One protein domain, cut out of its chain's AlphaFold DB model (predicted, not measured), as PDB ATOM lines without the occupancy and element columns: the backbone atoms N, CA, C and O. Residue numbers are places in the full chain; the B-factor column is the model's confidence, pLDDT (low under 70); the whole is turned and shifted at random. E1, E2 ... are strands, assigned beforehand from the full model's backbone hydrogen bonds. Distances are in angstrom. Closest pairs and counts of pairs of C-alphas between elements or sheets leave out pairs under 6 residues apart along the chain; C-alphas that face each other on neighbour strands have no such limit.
ATOM      1  N   LYS A   5      47.926 -39.773 -34.031       81.31
ATOM      2  CA  LYS A   5      46.876 -38.902 -33.498       81.31
ATOM      3  C   LYS A   5      46.566 -37.820 -34.514       81.31
ATOM      4  O   LYS A   5      47.473 -37.112 -34.944       81.31
ATOM      5  N   LYS A   6      45.290 -37.673 -34.866       83.44
ATOM      6  CA  LYS A   6      44.810 -36.594 -35.732       83.44
ATOM      7  C   LYS A   6      44.402 -35.392 -34.891       83.44
ATOM      8  O   LYS A   6      43.715 -35.538 -33.883       83.44
ATOM      9  N   GLU A   7      44.854 -34.207 -35.274       82.38
ATOM     10  CA  GLU A   7      44.533 -32.952 -34.597       82.38
ATOM     11  C   GLU A   7      44.293 -31.854 -35.635       82.38
ATOM     12  O   GLU A   7      45.083 -31.687 -36.561       82.38
ATOM     13  N   LYS A   8      43.231 -31.062 -35.465       82.88
ATOM     14  CA  LYS A   8      42.992 -29.886 -36.308       82.88
ATOM     15  C   LYS A   8      43.935 -28.744 -35.921       82.88
ATOM     16  O   LYS A   8      44.214 -28.526 -34.734       82.88
ATOM     17  N   ARG A   9      44.445 -28.030 -36.923       80.75
ATOM     18  CA  ARG A   9      45.355 -26.893 -36.773       80.75
ATOM     19  C   ARG A   9      45.012 -25.784 -37.746       80.75
ATOM     20  O   ARG A   9      44.946 -26.019 -38.945       80.75
ATOM     21  N   ASP A  10      44.890 -24.575 -37.217       82.06
ATOM     22  CA  ASP A  10      44.752 -23.377 -38.034       82.06
ATOM     23  C   ASP A  10      46.135 -22.921 -38.501       82.06
ATOM     24  O   ASP A  10      47.038 -22.648 -37.700       82.06
ATOM     25  N   ILE A  11      46.304 -22.880 -39.816       81.50
ATOM     26  CA  ILE A  11      47.552 -22.555 -40.491       81.50
ATOM     27  C   ILE A  11      47.356 -21.261 -41.268       81.50
ATOM     28  O   ILE A  11      46.448 -21.146 -42.090       81.50
ATOM     29  N   LEU A  12      48.231 -20.294 -41.007       85.31
ATOM     30  CA  LEU A  12      48.310 -19.060 -41.768       85.31
ATOM     31  C   LEU A  12      49.175 -19.298 -43.001       85.31
ATOM     32  O   LEU A  12      50.364 -19.598 -42.880       85.31
ATOM     33  N   PHE A  13      48.584 -19.086 -44.165       84.00
ATOM     34  CA  PHE A  13      49.281 -18.999 -45.433       84.00
ATOM     35  C   PHE A  13      49.380 -17.533 -45.850       84.00
ATOM     36  O   PHE A  13      48.381 -16.820 -45.873       84.00
ATOM     37  N   GLU A  14      50.583 -17.080 -46.182       85.88
ATOM     38  CA  GLU A  14      50.852 -15.762 -46.748       85.88
ATOM     39  C   GLU A  14      51.529 -15.955 -48.108       85.88
ATOM     40  O   GLU A  14      52.513 -16.693 -48.216       85.88
ATOM     41  N   VAL A  15      51.007 -15.301 -49.143       84.62
ATOM     42  CA  VAL A  15      51.533 -15.385 -50.510       84.62
ATOM     43  C   VAL A  15      51.696 -14.001 -51.111       84.62
ATOM     44  O   VAL A  15      50.911 -13.094 -50.840       84.62
ATOM     45  N   SER A  16      52.726 -13.838 -51.937       83.31
ATOM     46  CA  SER A  16      52.935 -12.624 -52.731       83.31
ATOM     47  C   SER A  16      52.721 -12.945 -54.205       83.31
ATOM     48  O   SER A  16      53.462 -13.744 -54.782       83.31
ATOM     49  N   VAL A  17      51.692 -12.344 -54.799       78.94
ATOM     50  CA  VAL A  17      51.261 -12.608 -56.176       78.94
ATOM     51  C   VAL A  17      51.534 -11.378 -57.029       78.94
ATOM     52  O   VAL A  17      51.190 -10.267 -56.627       78.94
ATOM     53  N   LYS A  18      52.148 -11.574 -58.201       78.50
ATOM     54  CA  LYS A  18      52.327 -10.520 -59.202       78.50
ATOM     55  C   LYS A  18      51.227 -10.614 -60.257       78.50
ATOM     56  O   LYS A  18      51.028 -11.677 -60.845       78.50
ATOM     57  N   ASN A  19      50.532  -9.509 -60.496       73.50
ATOM     58  CA  ASN A  19      49.506  -9.409 -61.526       73.50
ATOM     59  C   ASN A  19      50.147  -9.350 -62.925       73.50
ATOM     60  O   ASN A  19      51.108  -8.609 -63.140       73.50
ATOM     61  N   ALA A  20      49.608 -10.122 -63.869       71.56
ATOM     62  CA  ALA A  20      50.079 -10.168 -65.250       71.56
ATOM     63  C   ALA A  20      49.848  -8.864 -66.011       71.56
ATOM     64  O   ALA A  20      50.677  -8.485 -66.832       71.56
ATOM     65  N   SER A  21      48.725  -8.194 -65.752       71.81
ATOM     66  CA  SER A  21      48.284  -7.055 -66.560       71.81
ATOM     67  C   SER A  21      49.026  -5.764 -66.226       71.81
ATOM     68  O   SER A  21      49.365  -5.008 -67.128       71.81
ATOM     69  N   ASP A  22      49.275  -5.503 -64.942       78.69
ATOM     70  CA  ASP A  22      49.858  -4.240 -64.461       78.69
ATOM     71  C   ASP A  22      51.193  -4.427 -63.717       78.69
ATOM     72  O   ASP A  22      51.812  -3.458 -63.287       78.69
ATOM     73  N   GLY A  23      51.651  -5.671 -63.539       74.69
ATOM     74  CA  GLY A  23      52.884  -5.982 -62.822       74.69
ATOM     75  C   GLY A  23      52.845  -5.702 -61.316       74.69
ATOM     76  O   GLY A  23      53.871  -5.890 -60.657       74.69
ATOM     77  N   SER A  24      51.704  -5.281 -60.759       80.25
ATOM     78  CA  SER A  24      51.562  -4.965 -59.336       80.25
ATOM     79  C   SER A  24      51.742  -6.210 -58.466       80.25
ATOM     80  O   SER A  24      51.328  -7.313 -58.829       80.25
ATOM     81  N   ILE A  25      52.365  -6.034 -57.298       82.00
ATOM     82  CA  ILE A  25      52.563  -7.104 -56.315       82.00
ATOM     83  C   ILE A  25      51.536  -6.941 -55.199       82.00
ATOM     84  O   ILE A  25      51.408  -5.872 -54.603       82.00
ATOM     85  N   GLN A  26      50.815  -8.018 -54.902       80.62
ATOM     86  CA  GLN A  26      49.847  -8.078 -53.817       80.62
ATOM     87  C   GLN A  26      50.267  -9.125 -52.792       80.62
ATOM     88  O   GLN A  26      50.612 -10.253 -53.143       80.62
ATOM     89  N   HIS A  27      50.189  -8.754 -51.517       86.06
ATOM     90  CA  HIS A  27      50.410  -9.660 -50.398       86.06
ATOM     91  C   HIS A  27      49.064 -10.131 -49.858       86.06
ATOM     92  O   HIS A  27      48.267  -9.329 -49.369       86.06
ATOM     93  N   LEU A  28      48.811 -11.431 -49.951       84.38
ATOM     94  CA  LEU A  28      47.559 -12.058 -49.557       84.38
ATOM     95  C   LEU A  28      47.804 -12.995 -48.386       84.38
ATOM     96  O   LEU A  28      48.859 -13.620 -48.283       84.38
ATOM     97  N   LYS A  29      46.822 -13.085 -47.495       87.12
ATOM     98  CA  LYS A  29      46.892 -13.917 -46.297       87.12
ATOM     99  C   LYS A  29      45.581 -14.658 -46.130       87.12
ATOM    100  O   LYS A  29      44.526 -14.059 -46.322       87.12
ATOM    101  N   ASN A  30      45.648 -15.928 -45.762       84.88
ATOM    102  CA  ASN A  30      44.463 -16.685 -45.395       84.88
ATOM    103  C   ASN A  30      44.771 -17.714 -44.306       84.88
ATOM    104  O   ASN A  30      45.859 -18.291 -44.270       84.88
ATOM    105  N   TYR A  31      43.796 -17.941 -43.432       83.38
ATOM    106  CA  TYR A  31      43.835 -18.988 -42.423       83.38
ATOM    107  C   TYR A  31      43.040 -20.189 -42.908       83.38
ATOM    108  O   TYR A  31      41.887 -20.058 -43.315       83.38
ATOM    109  N   ILE A  32      43.650 -21.369 -42.839       79.62
ATOM    110  CA  ILE A  32      42.984 -22.625 -43.166       79.62
ATOM    111  C   ILE A  32      43.181 -23.606 -42.033       79.62
ATOM    112  O   ILE A  32      44.297 -23.831 -41.567       79.62
ATOM    113  N   GLN A  33      42.079 -24.218 -41.625       80.56
ATOM    114  CA  GLN A  33      42.106 -25.328 -40.699       80.56
ATOM    115  C   GLN A  33      42.463 -26.611 -41.450       80.56
ATOM    116  O   GLN A  33      41.706 -27.083 -42.295       80.56
ATOM    117  N   LEU A  34      43.620 -27.179 -41.126       78.88
ATOM    118  CA  LEU A  34      44.088 -28.458 -41.646       78.88
ATOM    119  C   LEU A  34      43.984 -29.530 -40.564       78.88
ATOM    120  O   LEU A  34      44.315 -29.294 -39.402       78.88
ATOM    121  N   GLU A  35      43.549 -30.730 -40.938       81.12
ATOM    122  CA  GLU A  35      43.663 -31.902 -40.073       81.12
ATOM    123  C   GLU A  35      45.066 -32.500 -40.221       81.12
ATOM    124  O   GLU A  35      45.462 -32.912 -41.308       81.12
ATOM    125  N   ILE A  36      45.833 -32.513 -39.131       79.25
ATOM    126  CA  ILE A  36      47.222 -32.967 -39.094       79.25
ATOM    127  C   ILE A  36      47.291 -34.318 -38.396       79.25
ATOM    128  O   ILE A  36      46.881 -34.442 -37.241       79.25
ATOM    129  N   GLU A  37      47.875 -35.313 -39.056       83.81
ATOM    130  CA  GLU A  37      48.231 -36.577 -38.418       83.81
ATOM    131  C   GLU A  37      49.654 -36.522 -37.858       83.81
ATOM    132  O   GLU A  37      50.613 -36.164 -38.548       83.81
ATOM    133  N   TRP A  38      49.788 -36.875 -36.583       84.06
ATOM    134  CA  TRP A  38      51.040 -36.837 -35.843       84.06
ATOM    135  C   TRP A  38      51.595 -38.237 -35.617       84.06
ATOM    136  O   TRP A  38      50.874 -39.123 -35.160       84.06
ATOM    137  N   GLN A  39      52.901 -38.388 -35.840       84.56
ATOM    138  CA  GLN A  39      53.680 -39.547 -35.425       84.56
ATOM    139  C   GLN A  39      54.785 -39.063 -34.476       84.56
ATOM    140  O   GLN A  39      55.826 -38.550 -34.887       84.56
ATOM    141  N   GLY A  40      54.516 -39.151 -33.172       85.06
ATOM    142  CA  GLY A  40      55.350 -38.506 -32.156       85.06
ATOM    143  C   GLY A  40      55.260 -36.975 -32.227       85.06
ATOM    144  O   GLY A  40      54.174 -36.403 -32.118       85.06
ATOM    145  N   ASN A  41      56.407 -36.309 -32.393       84.81
ATOM    146  CA  ASN A  41      56.512 -34.842 -32.428       84.81
ATOM    147  C   ASN A  41      56.555 -34.254 -33.843       84.81
ATOM    148  O   ASN A  41      56.666 -33.037 -33.992       84.81
ATOM    149  N   GLU A  42      56.471 -35.079 -34.880       83.38
ATOM    150  CA  GLU A  42      56.438 -34.620 -36.265       83.38
ATOM    151  C   GLU A  42      55.125 -35.031 -36.917       83.38
ATOM    152  O   GLU A  42      54.553 -36.078 -36.598       83.38
ATOM    153  N   SER A  43      54.608 -34.173 -37.795       79.50
ATOM    154  CA  SER A  43      53.490 -34.570 -38.632       79.50
ATOM    155  C   SER A  43      53.990 -35.541 -39.690       79.50
ATOM    156  O   SER A  43      55.095 -35.393 -40.227       79.50
ATOM    157  N   VAL A  44      53.151 -36.513 -40.020       78.00
ATOM    158  CA  VAL A  44      53.373 -37.335 -41.207       78.00
ATOM    159  C   VAL A  44      53.277 -36.421 -42.433       78.00
ATOM    160  O   VAL A  44      52.504 -35.458 -42.435       78.00
ATOM    161  N   SER A  45      54.119 -36.668 -43.443       63.91
ATOM    162  CA  SER A  45      54.063 -35.919 -44.702       63.91
ATOM    163  C   SER A  45      52.676 -36.063 -45.311       63.91
ATOM    164  O   SER A  45      52.114 -37.157 -45.387       63.91
ATOM    165  N   PHE A  46      52.141 -34.941 -45.765       63.03
ATOM    166  CA  PHE A  46      50.818 -34.836 -46.355       63.03
ATOM    167  C   PHE A  46      50.671 -35.455 -47.757       63.03
ATOM    168  O   PHE A  46      49.696 -35.186 -48.457       63.03
ATOM    169  N   ASP A  47      51.565 -36.365 -48.146       54.81
ATOM    170  CA  ASP A  47      51.459 -37.113 -49.404       54.81
ATOM    171  C   ASP A  47      50.152 -37.942 -49.475       54.81
ATOM    172  O   ASP A  47      49.686 -38.289 -50.560       54.81
ATOM    173  N   LYS A  48      49.493 -38.181 -48.326       47.25
ATOM    174  CA  LYS A  48      48.235 -38.938 -48.175       47.25
ATOM    175  C   LYS A  48      47.005 -38.111 -47.733       47.25
ATOM    176  O   LYS A  48      46.127 -38.650 -47.066       47.25
ATOM    177  N   ILE A  49      46.890 -36.816 -48.060       50.44
ATOM    178  CA  ILE A  49      45.629 -36.078 -47.790       50.44
ATOM    179  C   ILE A  49      44.519 -36.555 -48.742       50.44
ATOM    180  O   ILE A  49      44.665 -36.392 -49.953       50.44
ATOM    181  N   LEU A  50      43.401 -37.060 -48.208       47.19
ATOM    182  CA  LEU A  50      42.105 -37.128 -48.902       47.19
ATOM    183  C   LEU A  50      41.775 -35.749 -49.499       47.19
ATOM    184  O   LEU A  50      41.767 -34.775 -48.765       47.19
ATOM    185  N   GLU A  51      41.494 -35.668 -50.799       52.09
ATOM    186  CA  GLU A  51      41.362 -34.472 -51.666       52.09
ATOM    187  C   GLU A  51      40.696 -33.198 -51.084       52.09
ATOM    188  O   GLU A  51      40.934 -32.089 -51.572       52.09
ATOM    189  N   ARG A  52      39.901 -33.304 -50.016       49.50
ATOM    190  CA  ARG A  52      39.247 -32.181 -49.335       49.50
ATOM    191  C   ARG A  52      40.220 -31.461 -48.390       49.50
ATOM    192  O   ARG A  52      40.509 -31.940 -47.301       49.50
ATOM    193  N   GLY A  53      40.690 -30.281 -48.800       57.12
ATOM    194  CA  GLY A  53      41.515 -29.386 -47.967       57.12
ATOM    195  C   GLY A  53      42.894 -29.040 -48.535       57.12
ATOM    196  O   GLY A  53      43.641 -28.307 -47.896       57.12
ATOM    197  N   ARG A  54      43.237 -29.526 -49.740       72.00
ATOM    198  CA  ARG A  54      44.511 -29.195 -50.409       72.00
ATOM    199  C   ARG A  54      44.510 -27.830 -51.104       72.00
ATOM    200  O   ARG A  54      45.583 -27.328 -51.418       72.00
ATOM    201  N   ILE A  55      43.339 -27.252 -51.379       78.88
ATOM    202  CA  ILE A  55      43.221 -25.987 -52.114       78.88
ATOM    203  C   ILE A  55      43.056 -24.829 -51.132       78.88
ATOM    204  O   ILE A  55      42.099 -24.780 -50.360       78.88
ATOM    205  N   VAL A  56      43.982 -23.881 -51.209       80.62
ATOM    206  CA  VAL A  56      43.974 -22.617 -50.478       80.62
ATOM    207  C   VAL A  56      43.464 -21.525 -51.397       80.62
ATOM    208  O   VAL A  56      44.025 -21.294 -52.469       80.62
ATOM    209  N   TRP A  57      42.413 -20.839 -50.963       82.88
ATOM    210  CA  TRP A  57      41.844 -19.699 -51.671       82.88
ATOM    211  C   TRP A  57      42.389 -18.405 -51.079       82.88
ATOM    212  O   TRP A  57      42.404 -18.246 -49.861       82.88
ATOM    213  N   PHE A  58      42.797 -17.462 -51.917       81.94
ATOM    214  CA  PHE A  58      43.150 -16.112 -51.498       81.94
ATOM    215  C   PHE A  58      42.284 -15.110 -52.242       81.94
ATOM    216  O   PHE A  58      42.323 -15.043 -53.470       81.94
ATOM    217  N   MET A  59      41.532 -14.316 -51.483       79.81
ATOM    218  CA  MET A  59      40.726 -13.235 -52.036       79.81
ATOM    219  C   MET A  59      41.555 -11.960 -52.158       79.81
ATOM    220  O   MET A  59      42.102 -11.459 -51.174       79.81
ATOM    221  N   SER A  60      41.627 -11.418 -53.370       73.50
ATOM    222  CA  SER A  60      42.162 -10.082 -53.614       73.50
ATOM    223  C   SER A  60      41.139  -9.012 -53.221       73.50
ATOM    224  O   SER A  60      39.927  -9.245 -53.220       73.50
ATOM    225  N   LYS A  61      41.610  -7.783 -52.977       68.94
ATOM    226  CA  LYS A  61      40.723  -6.621 -52.776       68.94
ATOM    227  C   LYS A  61      39.795  -6.362 -53.971       68.94
ATOM    228  O   LYS A  61      38.749  -5.746 -53.805       68.94
ATOM    229  N   LYS A  62      40.161  -6.842 -55.164       65.25
ATOM    230  CA  LYS A  62      39.392  -6.715 -56.409       65.25
ATOM    231  C   LYS A  62      38.434  -7.899 -56.646       65.25
ATOM    232  O   LYS A  62      37.935  -8.045 -57.753       65.25
ATOM    233  N   ARG A  63      38.148  -8.719 -55.617       63.97
ATOM    234  CA  ARG A  63      37.319  -9.948 -55.674       63.97
ATOM    235  C   ARG A  63      37.896 -11.070 -56.543       63.97
ATOM    236  O   ARG A  63      37.155 -11.915 -57.033       63.97
ATOM    237  N   TRP A  64      39.211 -11.088 -56.743       63.91
ATOM    238  CA  TRP A  64      39.856 -12.163 -57.496       63.91
ATOM    239  C   TRP A  64      40.170 -13.320 -56.560       63.91
ATOM    240  O   TRP A  64      40.648 -13.093 -55.445       63.91
ATOM    241  N   ASN A  65      39.924 -14.540 -57.022       73.00
ATOM    242  CA  ASN A  65      40.154 -15.756 -56.257       73.00
ATOM    243  C   ASN A  65      41.409 -16.453 -56.778       73.00
ATOM    244  O   ASN A  65      41.356 -17.194 -57.756       73.00
ATOM    245  N   TYR A  66      42.541 -16.237 -56.114       78.94
ATOM    246  CA  TYR A  66      43.746 -17.007 -56.406       78.94
ATOM    247  C   TYR A  66      43.682 -18.347 -55.686       78.94
ATOM    248  O   TYR A  66      43.394 -18.400 -54.487       78.94
ATOM    249  N   ARG A  67      43.990 -19.427 -56.400       81.88
ATOM    250  CA  ARG A  67      44.043 -20.770 -55.828       81.88
ATOM    251  C   ARG A  67      45.444 -21.329 -55.819       81.88
ATOM    252  O   ARG A  67      46.162 -21.258 -56.812       81.88
ATOM    253  N   PHE A  68      45.780 -21.959 -54.703       81.75
ATOM    254  CA  PHE A  68      47.034 -22.666 -54.526       81.75
ATOM    255  C   PHE A  68      46.776 -24.077 -54.017       81.75
ATOM    256  O   PHE A  68      45.981 -24.278 -53.102       81.75
ATOM    257  N   LEU A  69      47.467 -25.049 -54.594       83.50
ATOM    258  CA  LEU A  69      47.501 -26.426 -54.141       83.50
ATOM    259  C   LEU A  69      48.638 -26.614 -53.132       83.50
ATOM    260  O   LEU A  69      49.793 -26.310 -53.428       83.50
ATOM    261  N   ILE A  70      48.332 -27.174 -51.965       81.94
ATOM    262  CA  ILE A  70      49.325 -27.658 -51.004       81.94
ATOM    263  C   ILE A  70      49.772 -29.048 -51.467       81.94
ATOM    264  O   ILE A  70      49.053 -30.029 -51.276       81.94
ATOM    265  N   LYS A  71      50.953 -29.140 -52.087       78.25
ATOM    266  CA  LYS A  71      51.532 -30.429 -52.500       78.25
ATOM    267  C   LYS A  71      52.203 -31.159 -51.352       78.25
ATOM    268  O   LYS A  71      52.074 -32.369 -51.224       78.25
ATOM    269  N   LYS A  72      52.909 -30.404 -50.519       77.69
ATOM    270  CA  LYS A  72      53.650 -30.919 -49.376       77.69
ATOM    271  C   LYS A  72      53.422 -29.993 -48.208       77.69
ATOM    272  O   LYS A  72      53.387 -28.777 -48.388       77.69
ATOM    273  N   PHE A  73      53.291 -30.552 -47.016       80.38
ATOM    274  CA  PHE A  73      53.305 -29.772 -45.792       80.38
ATOM    275  C   PHE A  73      53.695 -30.668 -44.615       80.38
ATOM    276  O   PHE A  73      53.262 -31.816 -44.514       80.38
ATOM    277  N   LYS A  74      54.563 -30.150 -43.747       82.69
ATOM    278  CA  LYS A  74      55.076 -30.848 -42.575       82.69
ATOM    279  C   LYS A  74      55.214 -29.881 -41.403       82.69
ATOM    280  O   LYS A  74      55.803 -28.801 -41.517       82.69
ATOM    281  N   LEU A  75      54.704 -30.303 -40.253       84.75
ATOM    282  CA  LEU A  75      54.799 -29.606 -38.979       84.75
ATOM    283  C   LEU A  75      55.690 -30.364 -38.006       84.75
ATOM    284  O   LEU A  75      55.759 -31.591 -37.998       84.75
ATOM    285  N   LYS A  76      56.303 -29.608 -37.104       86.25
ATOM    286  CA  LYS A  76      56.960 -30.119 -35.908       86.25
ATOM    287  C   LYS A  76      56.283 -29.528 -34.679       86.25
ATOM    288  O   LYS A  76      56.143 -28.307 -34.592       86.25
ATOM    289  N   LYS A  77      55.883 -30.377 -33.726       85.12
ATOM    290  CA  LYS A  77      55.384 -29.929 -32.422       85.12
ATOM    291  C   LYS A  77      56.511 -29.192 -31.716       85.12
ATOM    292  O   LYS A  77      57.555 -29.773 -31.425       85.12
ATOM    293  N   GLY A  78      56.303 -27.910 -31.453       79.38
ATOM    294  CA  GLY A  78      57.200 -27.141 -30.603       79.38
ATOM    295  C   GLY A  78      56.687 -27.097 -29.171       79.38
ATOM    296  O   GLY A  78      55.576 -27.532 -28.864       79.38
ATOM    297  N   TRP A  79      57.518 -26.558 -28.285       75.00
ATOM    298  CA  TRP A  79      57.188 -26.438 -26.866       75.00
ATOM    299  C   TRP A  79      56.142 -25.340 -26.607       75.00
ATOM    300  O   TRP A  79      55.217 -25.543 -25.822       75.00
ATOM    301  N   PHE A  80      56.239 -24.217 -27.330       72.00
ATOM    302  CA  PHE A  80      55.308 -23.080 -27.233       72.00
ATOM    303  C   PHE A  80      54.349 -22.966 -28.416       72.00
ATOM    304  O   PHE A  80      53.176 -22.656 -28.226       72.00
ATOM    305  N   ARG A  81      54.854 -23.214 -29.628       78.94
ATOM    306  CA  ARG A  81      54.101 -23.182 -30.886       78.94
ATOM    307  C   ARG A  81      54.604 -24.274 -31.813       78.94
ATOM    308  O   ARG A  81      55.801 -24.566 -31.817       78.94
ATOM    309  N   ASP A  82      53.709 -24.839 -32.606       83.44
ATOM    310  CA  ASP A  82      54.099 -25.749 -33.678       83.44
ATOM    311  C   ASP A  82      54.854 -24.955 -34.763       83.44
ATOM    312  O   ASP A  82      54.631 -23.758 -34.957       83.44
ATOM    313  N   LYS A  83      55.807 -25.596 -35.441       83.56
ATOM    314  CA  LYS A  83      56.626 -24.973 -36.487       83.56
ATOM    315  C   LYS A  83      56.364 -25.671 -37.812       83.56
ATOM    316  O   LYS A  83      56.459 -26.893 -37.883       83.56
ATOM    317  N   VAL A  84      56.090 -24.895 -38.858       83.31
ATOM    318  CA  VAL A  84      56.110 -25.400 -40.235       83.31
ATOM    319  C   VAL A  84      57.570 -25.619 -40.614       83.31
ATOM    320  O   VAL A  84      58.369 -24.685 -40.550       83.31
ATOM    321  N   ILE A  85      57.928 -26.866 -40.906       82.88
ATOM    322  CA  ILE A  85      59.307 -27.262 -41.228       82.88
ATOM    323  C   ILE A  85      59.494 -27.573 -42.708       82.88
ATOM    324  O   ILE A  85      60.615 -27.498 -43.191       82.88
ATOM    325  N   ASP A  86      58.411 -27.889 -43.415       81.12
ATOM    326  CA  ASP A  86      58.426 -28.111 -44.854       81.12
ATOM    327  C   ASP A  86      57.049 -27.777 -45.427       81.12
ATOM    328  O   ASP A  86      56.032 -28.055 -44.784       81.12
ATOM    329  N   TYR A  87      57.004 -27.163 -46.603       81.56
ATOM    330  CA  TYR A  87      55.768 -26.932 -47.337       81.56
ATOM    331  C   TYR A  87      56.053 -26.622 -48.811       81.56
ATOM    332  O   TYR A  87      57.066 -26.020 -49.152       81.56
ATOM    333  N   GLN A  88      55.116 -26.987 -49.680       80.19
ATOM    334  CA  GLN A  88      55.136 -26.662 -51.100       80.19
ATOM    335  C   GLN A  88      53.737 -26.236 -51.530       80.19
ATOM    336  O   GLN A  88      52.771 -26.989 -51.375       80.19
ATOM    337  N   LEU A  89      53.654 -25.020 -52.065       80.62
ATOM    338  CA  LEU A  89      52.447 -24.431 -52.628       80.62
ATOM    339  C   LEU A  89      52.641 -24.260 -54.125       80.62
ATOM    340  O   LEU A  89      53.682 -23.772 -54.559       80.62
ATOM    341  N   GLU A  90      51.628 -24.621 -54.897       80.62
ATOM    342  CA  GLU A  90      51.632 -24.429 -56.341       80.62
ATOM    343  C   GLU A  90      50.387 -23.679 -56.794       80.62
ATOM    344  O   GLU A  90      49.289 -24.036 -56.372       80.62
ATOM    345  N   PRO A  91      50.518 -22.644 -57.637       79.00
ATOM    346  CA  PRO A  91      49.357 -21.970 -58.195       79.00
ATOM    347  C   PRO A  91      48.576 -22.936 -59.095       79.00
ATOM    348  O   PRO A  91      49.160 -23.637 -59.919       79.00
ATOM    349  N   ILE A  92      47.252 -22.955 -58.955       77.81
ATOM    350  CA  ILE A  92      46.369 -23.663 -59.886       77.81
ATOM    351  C   ILE A  92      46.041 -22.688 -61.019       77.81
ATOM    352  O   ILE A  92      45.471 -21.627 -60.771       77.81
ATOM    353  N   GLN A  93      46.441 -23.026 -62.246       69.56
ATOM    354  CA  GLN A  93      46.104 -22.259 -63.444       69.56
ATOM    355  C   GLN A  93      44.851 -22.854 -64.081       69.56
ATOM    356  O   GLN A  93      44.894 -23.931 -64.668       69.56
ATOM    357  N   ASP A  94      43.731 -22.165 -63.948       65.31
ATOM    358  CA  ASP A  94      42.461 -22.514 -64.572       65.31
ATOM    359  C   ASP A  94      41.669 -21.236 -64.871       65.31
ATOM    360  O   ASP A  94      42.023 -20.169 -64.382       65.31
ATOM    361  N   GLU A  95      40.614 -21.320 -65.683       56.06
ATOM    362  CA  GLU A  95      39.916 -20.145 -66.244       56.06
ATOM    363  C   GLU A  95      39.422 -19.134 -65.190       56.06
ATOM    364  O   GLU A  95      39.362 -17.937 -65.454       56.06
ATOM    365  N   ILE A  96      39.106 -19.611 -63.981       55.41
ATOM    366  CA  ILE A  96      38.628 -18.803 -62.847       55.41
ATOM    367  C   ILE A  96      39.792 -18.163 -62.062       55.41
ATOM    368  O   ILE A  96      39.609 -17.136 -61.406       55.41
ATOM    369  N   SER A  97      40.988 -18.756 -62.101       55.28
ATOM    370  CA  SER A  97      42.187 -18.167 -61.504       55.28
ATOM    371  C   SER A  97      42.845 -17.279 -62.558       55.28
ATOM    372  O   SER A  97      43.549 -17.771 -63.437       55.28
ATOM    373  N   GLU A  98      42.612 -15.964 -62.493       55.22
ATOM    374  CA  GLU A  98      43.260 -15.010 -63.404       55.22
ATOM    375  C   GLU A  98      44.760 -15.296 -63.533       55.22
ATOM    376  O   GLU A  98      45.415 -15.568 -62.525       55.22
ATOM    377  N   LYS A  99      45.277 -15.240 -64.773       55.81
ATOM    378  CA  LYS A  99      46.643 -15.621 -65.171       55.81
ATOM    379  C   LYS A  99      47.683 -15.081 -64.183       55.81
ATOM    380  O   LYS A  99      48.202 -13.981 -64.344       55.81
ATOM    381  N   ILE A 100      48.019 -15.865 -63.159       56.59
ATOM    382  CA  ILE A 100      49.129 -15.569 -62.260       56.59
ATOM    383  C   ILE A 100      50.385 -15.738 -63.099       56.59
ATOM    384  O   ILE A 100      50.681 -16.848 -63.539       56.59
ATOM    385  N   THR A 101      51.137 -14.661 -63.325       52.88
ATOM    386  CA  THR A 101      52.395 -14.791 -64.068       52.88
ATOM    387  C   THR A 101      53.419 -15.541 -63.228       52.88
ATOM    388  O   THR A 101      54.067 -16.442 -63.742       52.88
ATOM    389  N   VAL A 102      53.554 -15.204 -61.936       55.47
ATOM    390  CA  VAL A 102      54.486 -15.853 -60.998       55.47
ATOM    391  C   VAL A 102      54.058 -15.555 -59.544       55.47
ATOM    392  O   VAL A 102      53.729 -14.412 -59.213       55.47
ATOM    393  N   ALA A 103      54.108 -16.551 -58.654       58.50
ATOM    394  CA  ALA A 103      54.048 -16.359 -57.201       58.50
ATOM    395  C   ALA A 103      55.482 -16.318 -56.636       58.50
ATOM    396  O   ALA A 103      56.247 -17.259 -56.829       58.50
ATOM    397  N   TRP A 104      55.864 -15.207 -55.996       43.31
ATOM    398  CA  TRP A 104      57.276 -14.873 -55.706       43.31
ATOM    399  C   TRP A 104      57.717 -15.159 -54.269       43.31
ATOM    400  O   TRP A 104      58.903 -15.088 -53.959       43.31
ATOM    401  N   GLY A 105      56.787 -15.464 -53.369       49.88
ATOM    402  CA  GLY A 105      57.134 -15.671 -51.972       49.88
ATOM    403  C   GLY A 105      55.994 -16.287 -51.195       49.88
ATOM    404  O   GLY A 105      54.847 -15.845 -51.298       49.88
ATOM    405  N   TYR A 106      56.348 -17.290 -50.402       60.88
ATOM    406  CA  TYR A 106      55.442 -17.998 -49.526       60.88
ATOM    407  C   TYR A 106      55.955 -17.861 -48.100       60.88
ATOM    408  O   TYR A 106      57.152 -17.967 -47.831       60.88
ATOM    409  N   LYS A 107      55.042 -17.622 -47.171       66.50
ATOM    410  CA  LYS A 107      55.324 -17.755 -45.753       66.50
ATOM    411  C   LYS A 107      54.154 -18.472 -45.127       66.50
ATOM    412  O   LYS A 107      53.022 -18.006 -45.173       66.50
ATOM    413  N   VAL A 108      54.441 -19.629 -44.555       61.16
ATOM    414  CA  VAL A 108      53.434 -20.449 -43.900       61.16
ATOM    415  C   VAL A 108      53.809 -20.562 -42.442       61.16
ATOM    416  O   VAL A 108      54.948 -20.877 -42.095       61.16
ATOM    417  N   SER A 109      52.860 -20.255 -41.568       64.44
ATOM    418  CA  SER A 109      53.078 -20.321 -40.132       64.44
ATOM    419  C   SER A 109      51.917 -21.020 -39.451       64.44
ATOM    420  O   SER A 109      50.750 -20.765 -39.735       64.44
ATOM    421  N   ALA A 110      52.245 -21.915 -38.527       59.03
ATOM    422  CA  ALA A 110      51.277 -22.445 -37.588       59.03
ATOM    423  C   ALA A 110      51.179 -21.430 -36.446       59.03
ATOM    424  O   ALA A 110      52.105 -21.290 -35.646       59.03
ATOM    425  N   SER A 111      50.102 -20.651 -36.399       55.38
ATOM    426  CA  SER A 111      49.839 -19.794 -35.242       55.38
ATOM    427  C   SER A 111      48.345 -19.519 -35.166       55.38
ATOM    428  O   SER A 111      47.769 -18.956 -36.085       55.38
ATOM    429  N   HIS A 112      47.679 -19.952 -34.101       54.03
ATOM    430  CA  HIS A 112      47.605 -19.068 -32.937       54.03
ATOM    431  C   HIS A 112      47.573 -19.757 -31.564       54.03
ATOM    432  O   HIS A 112      47.467 -19.081 -30.544       54.03
ATOM    433  N   GLN A 113      47.703 -21.082 -31.485       54.69
ATOM    434  CA  GLN A 113      47.662 -21.774 -30.194       54.69
ATOM    435  C   GLN A 113      49.031 -21.751 -29.508       54.69
ATOM    436  O   GLN A 113      49.776 -22.732 -29.513       54.69
ATOM    437  N   ILE A 114      49.362 -20.604 -28.910       64.56
ATOM    438  CA  ILE A 114      50.374 -20.555 -27.855       64.56
ATOM    439  C   ILE A 114      49.895 -21.501 -26.758       64.56
ATOM    440  O   ILE A 114      48.773 -21.376 -26.261       64.56
TER     441      ILE A 114
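Overview. This is residues 5 to 114 of the 144 residues of an uncharacterized protein of endosymbiont GvMRE of Glomus versiforme (UniProt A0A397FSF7). Six strands ring a long, narrow barrel that is only partly closed: the twisted sheets E2 E1 E6 and E3 E4 E5 make its two halves, and at the two seams E2 comes beside E3 and E5 beside E6 without being paired as neighbours. The long E1 and E2 hairpin makes much of the length, and the link of residues 40 to 54 loops out from the ring. The printed part has 110 residues with no named helix and strands E1 to E6 in chain order; both sheets are antiparallel and the class is all strand. The whole is compact, with a radius of gyration of the C-alphas of 14.7 A, yet elongated, spanning 47 by 27 by 19 A.

Arrangement. Start with E1, residues 5 to 19, the inner strand of its sheet. Beside it runs E2, residues 25 to 39, antiparallel at 161 degrees in a hairpin; look for N 13 and O 30, 2.8 A apart, and N 28 and O 15, 2.8 A. Next find E3, residues 55 to 59; its closest C-alphas to E2 are those of Phe 58 and Asn 30, 6.3 A apart. E4, residues 65 to 76, forms a hairpin with E3, with N 56 and O 68 at 2.8 A, within hydrogen-bond range. E5, residues 83 to 91, forms the next hairpin with E4, with N 71 and O 88 at 2.9 A. E3, E4 and E5 are a meander, each strand the antiparallel neighbour of the one before. E6, residues 100 to 110, is antiparallel to E1 at 147 degrees, with N 14 and O 107 at 2.8 A. The closest C-alphas of E5 and E6 are those of Val 84 and Ser 109, 5.9 A apart. E1 and E4 are apart, and so are E3 and E6.

Along the chain. Find C-alpha 5 at (46.876, -38.902, -33.498); from there E1 bends by 53 degrees at residue 8 and runs 40.8 A to C-alpha 19. E2 covers 38.6 A and bends by 64 degrees at residue 35. E3 covers 13.0 A, E4 30.0 A, bending by 68 degrees at residue 71, and E5 23.1 A. E6 runs 25.7 A to C-alpha 110 at (51.277, -22.445, -37.588).

Size, cuts and confidence. The C-alphas of Asp 22 and Gly 40 are the two farthest apart, 47.4 A. The printed part has no cut, and the link from E2 to E3 is long. The mean pLDDT of the printed part is 73.4; look for values under 70 at residues 45 to 53, 61 to 64 and 93 to 114.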